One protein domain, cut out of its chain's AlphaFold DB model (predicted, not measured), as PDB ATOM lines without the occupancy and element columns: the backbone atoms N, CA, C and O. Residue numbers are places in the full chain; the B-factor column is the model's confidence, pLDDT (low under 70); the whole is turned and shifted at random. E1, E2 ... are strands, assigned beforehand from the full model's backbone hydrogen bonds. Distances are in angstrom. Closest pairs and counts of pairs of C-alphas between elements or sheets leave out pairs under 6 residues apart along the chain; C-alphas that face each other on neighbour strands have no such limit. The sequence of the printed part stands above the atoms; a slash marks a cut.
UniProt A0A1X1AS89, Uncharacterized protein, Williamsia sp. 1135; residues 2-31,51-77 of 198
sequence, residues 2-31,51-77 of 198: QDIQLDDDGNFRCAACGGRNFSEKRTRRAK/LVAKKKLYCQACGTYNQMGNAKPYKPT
ATOM      1  N   GLN A   2     108.476  -7.592  53.914       82.62
ATOM      2  CA  GLN A   2     109.929  -7.478  54.092       82.62
ATOM      3  C   GLN A   2     110.475  -6.273  53.317       82.62
ATOM      4  O   GLN A   2     109.885  -5.858  52.314       82.62
ATOM      5  N   ASP A   3     111.571  -5.703  53.804       84.88
ATOM      6  CA  ASP A   3     112.288  -4.631  53.114       84.88
ATOM      7  C   ASP A   3     113.137  -5.210  51.985       84.88
ATOM      8  O   ASP A   3     113.637  -6.328  52.089       84.88
ATOM      9  N   ILE A   4     113.298  -4.461  50.897       85.00
ATOM     10  CA  ILE A   4     114.201  -4.863  49.817       85.00
ATOM     11  C   ILE A   4     115.650  -4.884  50.320       85.00
ATOM     12  O   ILE A   4     116.030  -4.063  51.153       85.00
ATOM     13  N   GLN A   5     116.459  -5.820  49.831       86.19
ATOM     14  CA  GLN A   5     117.883  -5.857  50.147       86.19
ATOM     15  C   GLN A   5     118.691  -5.200  49.025       86.19
ATOM     16  O   GLN A   5     118.304  -5.308  47.859       86.19
ATOM     17  N   LEU A   6     119.775  -4.504  49.364       86.00
ATOM     18  CA  LEU A   6     120.725  -3.943  48.399       86.00
ATOM     19  C   LEU A   6     121.996  -4.792  48.383       86.00
ATOM     20  O   LEU A   6     122.588  -5.019  49.433       86.00
ATOM     21  N   ASP A   7     122.371  -5.276  47.203       85.81
ATOM     22  CA  ASP A   7     123.665  -5.918  46.954       85.81
ATOM     23  C   ASP A   7     124.797  -4.882  46.991       85.81
ATOM     24  O   ASP A   7     124.534  -3.686  46.835       85.81
ATOM     25  N   ASP A   8     126.045  -5.337  47.102       85.31
ATOM     26  CA  ASP A   8     127.225  -4.452  47.076       85.31
ATOM     27  C   ASP A   8     127.342  -3.674  45.748       85.31
ATOM     28  O   ASP A   8     127.822  -2.544  45.715       85.31
ATOM     29  N   ASP A   9     126.780  -4.225  44.666       83.62
ATOM     30  CA  ASP A   9     126.657  -3.578  43.351       83.62
ATOM     31  C   ASP A   9     125.573  -2.474  43.296       83.62
ATOM     32  O   ASP A   9     125.273  -1.943  42.226       83.62
ATOM     33  N   GLY A  10     124.867  -2.203  44.400       81.62
ATOM     34  CA  GLY A  10     123.686  -1.331  44.424       81.62
ATOM     35  C   GLY A  10     122.436  -1.951  43.782       81.62
ATOM     36  O   GLY A  10     121.418  -1.279  43.601       81.62
ATOM     37  N   ASN A  11     122.481  -3.242  43.444       85.62
ATOM     38  CA  ASN A  11     121.365  -3.959  42.837       85.62
ATOM     39  C   ASN A  11     120.322  -4.372  43.881       85.62
ATOM     40  O   ASN A  11     120.642  -4.907  44.941       85.62
ATOM     41  N   PHE A  12     119.043  -4.211  43.547       85.19
ATOM     42  CA  PHE A  12     117.958  -4.661  44.410       85.19
ATOM     43  C   PHE A  12     117.836  -6.193  44.414       85.19
ATOM     44  O   PHE A  12     117.799  -6.833  43.358       85.19
ATOM     45  N   ARG A  13     117.674  -6.783  45.601       86.94
ATOM     46  CA  ARG A  13     117.419  -8.213  45.820       86.94
ATOM     47  C   ARG A  13     116.198  -8.444  46.693       86.94
ATOM     48  O   ARG A  13     115.918  -7.713  47.643       86.94
ATOM     49  N   CYS A  14     115.421  -9.465  46.343       87.19
ATOM     50  CA  CYS A  14     114.239  -9.831  47.112       87.19
ATOM     51  C   CYS A  14     114.663 -10.423  48.456       87.19
ATOM     52  O   CYS A  14     115.431 -11.379  48.470       87.19
ATOM     53  N   ALA A  15     114.122  -9.925  49.567       86.19
ATOM     54  CA  ALA A  15     114.467 -10.453  50.887       86.19
ATOM     55  C   ALA A  15     114.034 -11.914  51.097       86.19
ATOM     56  O   ALA A  15     114.638 -12.617  51.901       86.19
ATOM     57  N   ALA A  16     113.024 -12.380  50.357       85.75
ATOM     58  CA  ALA A  16     112.519 -13.745  50.480       85.75
ATOM     59  C   ALA A  16     113.309 -14.770  49.649       85.75
ATOM     60  O   ALA A  16     113.453 -15.907  50.079       85.75
ATOM     61  N   CYS A  17     113.783 -14.406  48.452       84.88
ATOM     62  CA  CYS A  17     114.390 -15.373  47.522       84.88
ATOM     63  C   CYS A  17     115.720 -14.925  46.901       84.88
ATOM     64  O   CYS A  17     116.232 -15.605  46.019       84.88
ATOM     65  N   GLY A  18     116.235 -13.743  47.250       85.31
ATOM     66  CA  GLY A  18     117.475 -13.182  46.694       85.31
ATOM     67  C   GLY A  18     117.426 -12.814  45.203       85.31
ATOM     68  O   GLY A  18     118.424 -12.357  44.645       85.31
ATOM     69  N   GLY A  19     116.276 -13.005  44.547       85.50
ATOM     70  CA  GLY A  19     116.096 -12.761  43.119       85.50
ATOM     71  C   GLY A  19     116.090 -11.273  42.768       85.50
ATOM     72  O   GLY A  19     115.642 -10.443  43.561       85.50
ATOM     73  N   ARG A  20     116.543 -10.956  41.549       85.81
ATOM     74  CA  ARG A  20     116.621  -9.589  40.991       85.81
ATOM     75  C   ARG A  20     115.400  -9.208  40.127       85.81
ATOM     76  O   ARG A  20     115.260  -8.068  39.700       85.81
ATOM     77  N   ASN A  21     114.480 -10.151  39.894       83.88
ATOM     78  CA  ASN A  21     113.305  -9.965  39.036       83.88
ATOM     79  C   ASN A  21     112.173  -9.239  39.773       83.88
ATOM     80  O   ASN A  21     111.235  -9.861  40.287       83.88
ATOM     81  N   PHE A  22     112.256  -7.914  39.824       83.12
ATOM     82  CA  PHE A  22     111.172  -7.071  40.308       83.12
ATOM     83  C   PHE A  22     110.345  -6.558  39.144       83.12
ATOM     84  O   PHE A  22     110.860  -5.909  38.239       83.12
ATOM     85  N   SER A  23     109.035  -6.790  39.194       78.38
ATOM     86  CA  SER A  23     108.133  -6.010  38.356       78.38
ATOM     87  C   SER A  23     107.662  -4.806  39.140       78.38
ATOM     88  O   SER A  23     107.093  -4.946  40.231       78.38
ATOM     89  N   GLU A  24     107.797  -3.632  38.533       67.25
ATOM     90  CA  GLU A  24     107.009  -2.461  38.892       67.25
ATOM     91  C   GLU A  24     105.557  -2.678  38.445       67.25
ATOM     92  O   GLU A  24     104.973  -1.935  37.658       67.25
ATOM     93  N   LYS A  25     104.924  -3.744  38.941       57.00
ATOM     94  CA  LYS A  25     103.477  -3.832  38.916       57.00
ATOM     95  C   LYS A  25     103.002  -2.795  39.924       57.00
ATOM     96  O   LYS A  25     102.767  -3.113  41.087       57.00
ATOM     97  N   ARG A  26     102.840  -1.542  39.473       48.88
ATOM     98  CA  ARG A  26     101.880  -0.632  40.104       48.88
ATOM     99  C   ARG A  26     100.618  -1.459  40.245       48.88
ATOM    100  O   ARG A  26     100.056  -1.915  39.244       48.88
ATOM    101  N   THR A  27     100.212  -1.728  41.479       48.84
ATOM    102  CA  THR A  27      98.896  -2.298  41.723       48.84
ATOM    103  C   THR A  27      97.934  -1.425  40.918       48.84
ATOM    104  O   THR A  27      97.929  -0.203  41.061       48.84
ATOM    105  N   ARG A  28      97.177  -2.009  39.979       46.38
ATOM    106  CA  ARG A  28      96.281  -1.254  39.075       46.38
ATOM    107  C   ARG A  28      95.248  -0.385  39.825       46.38
ATOM    108  O   ARG A  28      94.526   0.363  39.186       46.38
ATOM    109  N   ARG A  29      95.207  -0.439  41.163       46.72
ATOM    110  CA  ARG A  29      94.453   0.454  42.053       46.72
ATOM    111  C   ARG A  29      95.100   1.824  42.315       46.72
ATOM    112  O   ARG A  29      94.420   2.683  42.850       46.72
ATOM    113  N   ALA A  30      96.354   2.072  41.931       42.62
ATOM    114  CA  ALA A  30      97.009   3.371  42.150       42.62
ATOM    115  C   ALA A  30      96.885   4.353  40.964       42.62
ATOM    116  O   ALA A  30      97.441   5.447  41.013       42.62
ATOM    117  N   LYS A  31      96.171   3.997  39.884       41.78
ATOM    118  CA  LYS A  31      96.086   4.833  38.669       41.78
ATOM    119  C   LYS A  31      95.105   6.019  38.778       41.78
ATOM    120  O   LYS A  31      94.956   6.737  37.803       41.78
ATOM    121  N   LEU A  51     108.503  12.770  50.248       40.38
ATOM    122  CA  LEU A  51     107.380  11.856  50.330       40.38
ATOM    123  C   LEU A  51     107.866  10.588  49.630       40.38
ATOM    124  O   LEU A  51     107.639  10.389  48.437       40.38
ATOM    125  N   VAL A  52     108.613   9.761  50.370       45.59
ATOM    126  CA  VAL A  52     108.985   8.397  50.028       45.59
ATOM    127  C   VAL A  52     107.660   7.665  50.007       45.59
ATOM    128  O   VAL A  52     107.238   7.023  50.969       45.59
ATOM    129  N   ALA A  53     106.930   7.848  48.909       47.47
ATOM    130  CA  ALA A  53     105.806   7.030  48.550       47.47
ATOM    131  C   ALA A  53     106.362   5.617  48.618       47.47
ATOM    132  O   ALA A  53     107.218   5.263  47.809       47.47
ATOM    133  N   LYS A  54     105.962   4.873  49.658       59.50
ATOM    134  CA  LYS A  54     106.441   3.527  49.981       59.50
ATOM    135  C   LYS A  54     106.123   2.621  48.799       59.50
ATOM    136  O   LYS A  54     105.076   1.967  48.755       59.50
ATOM    137  N   LYS A  55     106.982   2.664  47.782       71.94
ATOM    138  CA  LYS A  55     106.795   1.976  46.516       71.94
ATOM    139  C   LYS A  55     106.937   0.504  46.856       71.94
ATOM    140  O   LYS A  55     107.904   0.078  47.476       71.94
ATOM    141  N   LYS A  56     105.906  -0.273  46.558       81.31
ATOM    142  CA  LYS A  56     105.921  -1.716  46.799       81.31
ATOM    143  C   LYS A  56     106.377  -2.376  45.509       81.31
ATOM    144  O   LYS A  56     105.733  -2.192  44.478       81.31
ATOM    145  N   LEU A  57     107.469  -3.126  45.571       81.94
ATOM    146  CA  LEU A  57     107.968  -3.910  44.448       81.94
ATOM    147  C   LEU A  57     107.530  -5.362  44.603       81.94
ATOM    148  O   LEU A  57     107.655  -5.957  45.674       81.94
ATOM    149  N   TYR A  58     107.000  -5.931  43.526       85.06
ATOM    150  CA  TYR A  58     106.585  -7.327  43.488       85.06
ATOM    151  C   TYR A  58     107.699  -8.174  42.878       85.06
ATOM    152  O   TYR A  58     108.098  -7.932  41.735       85.06
ATOM    153  N   CYS A  59     108.183  -9.168  43.623       87.00
ATOM    154  CA  CYS A  59     109.151 -10.125  43.106       87.00
ATOM    155  C   CYS A  59     108.432 -11.157  42.232       87.00
ATOM    156  O   CYS A  59     107.564 -11.886  42.711       87.00
ATOM    157  N   GLN A  60     108.799 -11.248  40.955       84.69
ATOM    158  CA  GLN A  60     108.205 -12.223  40.037       84.69
ATOM    159  C   GLN A  60     108.641 -13.663  40.330       84.69
ATOM    160  O   GLN A  60     107.920 -14.584  39.964       84.69
ATOM    161  N   ALA A  61     109.783 -13.858  40.997       83.44
ATOM    162  CA  ALA A  61     110.318 -15.188  41.283       83.44
ATOM    163  C   ALA A  61     109.560 -15.901  42.416       83.44
ATOM    164  O   ALA A  61     109.169 -17.051  42.261       83.44
ATOM    165  N   CYS A  62     109.322 -15.219  43.542       84.69
ATOM    166  CA  CYS A  62     108.649 -15.808  44.712       84.69
ATOM    167  C   CYS A  62     107.242 -15.253  44.978       84.69
ATOM    168  O   CYS A  62     106.557 -15.709  45.887       84.69
ATOM    169  N   GLY A  63     106.807 -14.240  44.225       85.38
ATOM    170  CA  GLY A  63     105.490 -13.629  44.379       85.38
ATOM    171  C   GLY A  63     105.303 -12.780  45.641       85.38
ATOM    172  O   GLY A  63     104.175 -12.447  46.006       85.38
ATOM    173  N   THR A  64     106.389 -12.418  46.327       85.00
ATOM    174  CA  THR A  64     106.327 -11.602  47.545       85.00
ATOM    175  C   THR A  64     106.430 -10.107  47.237       85.00
ATOM    176  O   THR A  64     107.115  -9.672  46.305       85.00
ATOM    177  N   TYR A  65     105.742  -9.292  48.041       86.50
ATOM    178  CA  TYR A  65     105.857  -7.835  47.998       86.50
ATOM    179  C   TYR A  65     106.946  -7.356  48.959       86.50
ATOM    180  O   TYR A  65     106.919  -7.692  50.146       86.50
ATOM    181  N   ASN A  66     107.843  -6.517  48.446       85.25
ATOM    182  CA  ASN A  66     108.951  -5.914  49.178       85.25
ATOM    183  C   ASN A  66     108.745  -4.391  49.245       85.25
ATOM    184  O   ASN A  66     108.248  -3.789  48.286       85.25
ATOM    185  N   GLN A  67     109.061  -3.767  50.381       85.50
ATOM    186  CA  GLN A  67     108.941  -2.315  50.554       85.50
ATOM    187  C   GLN A  67     110.233  -1.606  50.123       85.50
ATOM    188  O   GLN A  67     111.327  -2.008  50.510       85.50
ATOM    189  N   MET A  68     110.092  -0.544  49.326       74.94
ATOM    190  CA  MET A  68     111.156   0.408  49.000       74.94
ATOM    191  C   MET A  68     111.039   1.573  49.991       74.94
ATOM    192  O   MET A  68     110.041   2.297  49.982       74.94
ATOM    193  N   GLY A  69     112.003   1.694  50.900       70.19
ATOM    194  CA  GLY A  69     112.017   2.751  51.917       70.19
ATOM    195  C   GLY A  69     113.106   2.561  52.966       70.19
ATOM    196  O   GLY A  69     113.763   3.527  53.317       70.19
ATOM    197  N   ASN A  70     113.357   1.316  53.379       72.81
ATOM    198  CA  ASN A  70     114.399   0.961  54.344       72.81
ATOM    199  C   ASN A  70     115.235  -0.204  53.805       72.81
ATOM    200  O   ASN A  70     115.161  -1.317  54.323       72.81
ATOM    201  N   ALA A  71     115.968   0.018  52.710       72.75
ATOM    202  CA  ALA A  71     116.764  -1.051  52.122       72.75
ATOM    203  C   ALA A  71     117.856  -1.508  53.102       72.75
ATOM    204  O   ALA A  71     118.634  -0.692  53.594       72.75
ATOM    205  N   LYS A  72     117.894  -2.808  53.405       78.75
ATOM    206  CA  LYS A  72     118.930  -3.404  54.262       78.75
ATOM    207  C   LYS A  72     120.057  -3.964  53.386       78.75
ATOM    208  O   LYS A  72     119.762  -4.417  52.280       78.75
ATOM    209  N   PRO A  73     121.319  -3.974  53.840       79.88
ATOM    210  CA  PRO A  73     122.389  -4.643  53.103       79.88
ATOM    211  C   PRO A  73     122.044  -6.122  52.893       79.88
ATOM    212  O   PRO A  73     121.471  -6.767  53.782       79.88
ATOM    213  N   TYR A  74     122.342  -6.640  51.701       76.81
ATOM    214  CA  TYR A  74     122.119  -8.035  51.349       76.81
ATOM    215  C   TYR A  74     122.935  -8.920  52.283       76.81
ATOM    216  O   TYR A  74     124.157  -8.832  52.361       76.81
ATOM    217  N   LYS A  75     122.237  -9.786  53.017       75.31
ATOM    218  CA  LYS A  75     122.870 -10.894  53.719       75.31
ATOM    219  C   LYS A  75     122.517 -12.142  52.925       75.31
ATOM    220  O   LYS A  75     121.319 -12.387  52.757       75.31
ATOM    221  N   PRO A  76     123.498 -12.905  52.418       65.19
ATOM    222  CA  PRO A  76     123.230 -14.141  51.704       65.19
ATOM    223  C   PRO A  76     122.609 -15.136  52.680       65.19
ATOM    224  O   PRO A  76     123.290 -15.866  53.392       65.19
ATOM    225  N   THR A  77     121.283 -15.125  52.757       61.75
ATOM    226  CA  THR A  77     120.552 -16.132  53.500       61.75
ATOM    227  C   THR A  77     120.657 -17.416  52.688       61.75
ATOM    228  O   THR A  77     120.060 -17.527  51.620       61.75
TER     229      THR A  77
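AT A GLANCE: This is residues 2 to 31 and 51 to 77 of the 198 residues of an uncharacterized protein of Williamsia sp. 1135 (UniProt A0A1X1AS89). Little of this domain is regular: a small, strongly twisted sheet in which the bent E3 pairs with E1 and, in a hairpin, with E2. The long unnamed stretch of residues 7 to 31 is tied to E1 and E2 by short pairings. The 57 printed residues have no named helix and three strands, E1, E2, E3, holding 19 residues; the class is all strand. The mixed sheet runs E1, E3, E2; the whole is compact, radius of gyration of the C-alphas 11.1 A, spanning 35 by 26 by 17 A.

IN THESE COORDINATES: E1, residues 2 to 6, begins at C-alpha (109.929, -7.478, 54.092) and is 12.7 A long. E2, residues 55 to 59, measures 12.8 A. E3, residues 65 to 73, measures 17.6 A, ends at C-alpha (122.389, -4.643, 53.103) and bends by 98 degrees at Gly 69.

HOW THE PARTS SIT: E1 and E3 are parallel, with N 6 and O 72 2.9 A apart. E3 and E2 are antiparallel, with N 66 and O 57 2.8 A apart.

THE WHOLE: Residues 32 to 50 are not printed; C-alphas 31 and 51 are 17.7 A apart. Residues 24 to 31, 51 to 54 and 76 to 77 have pLDDT under 70.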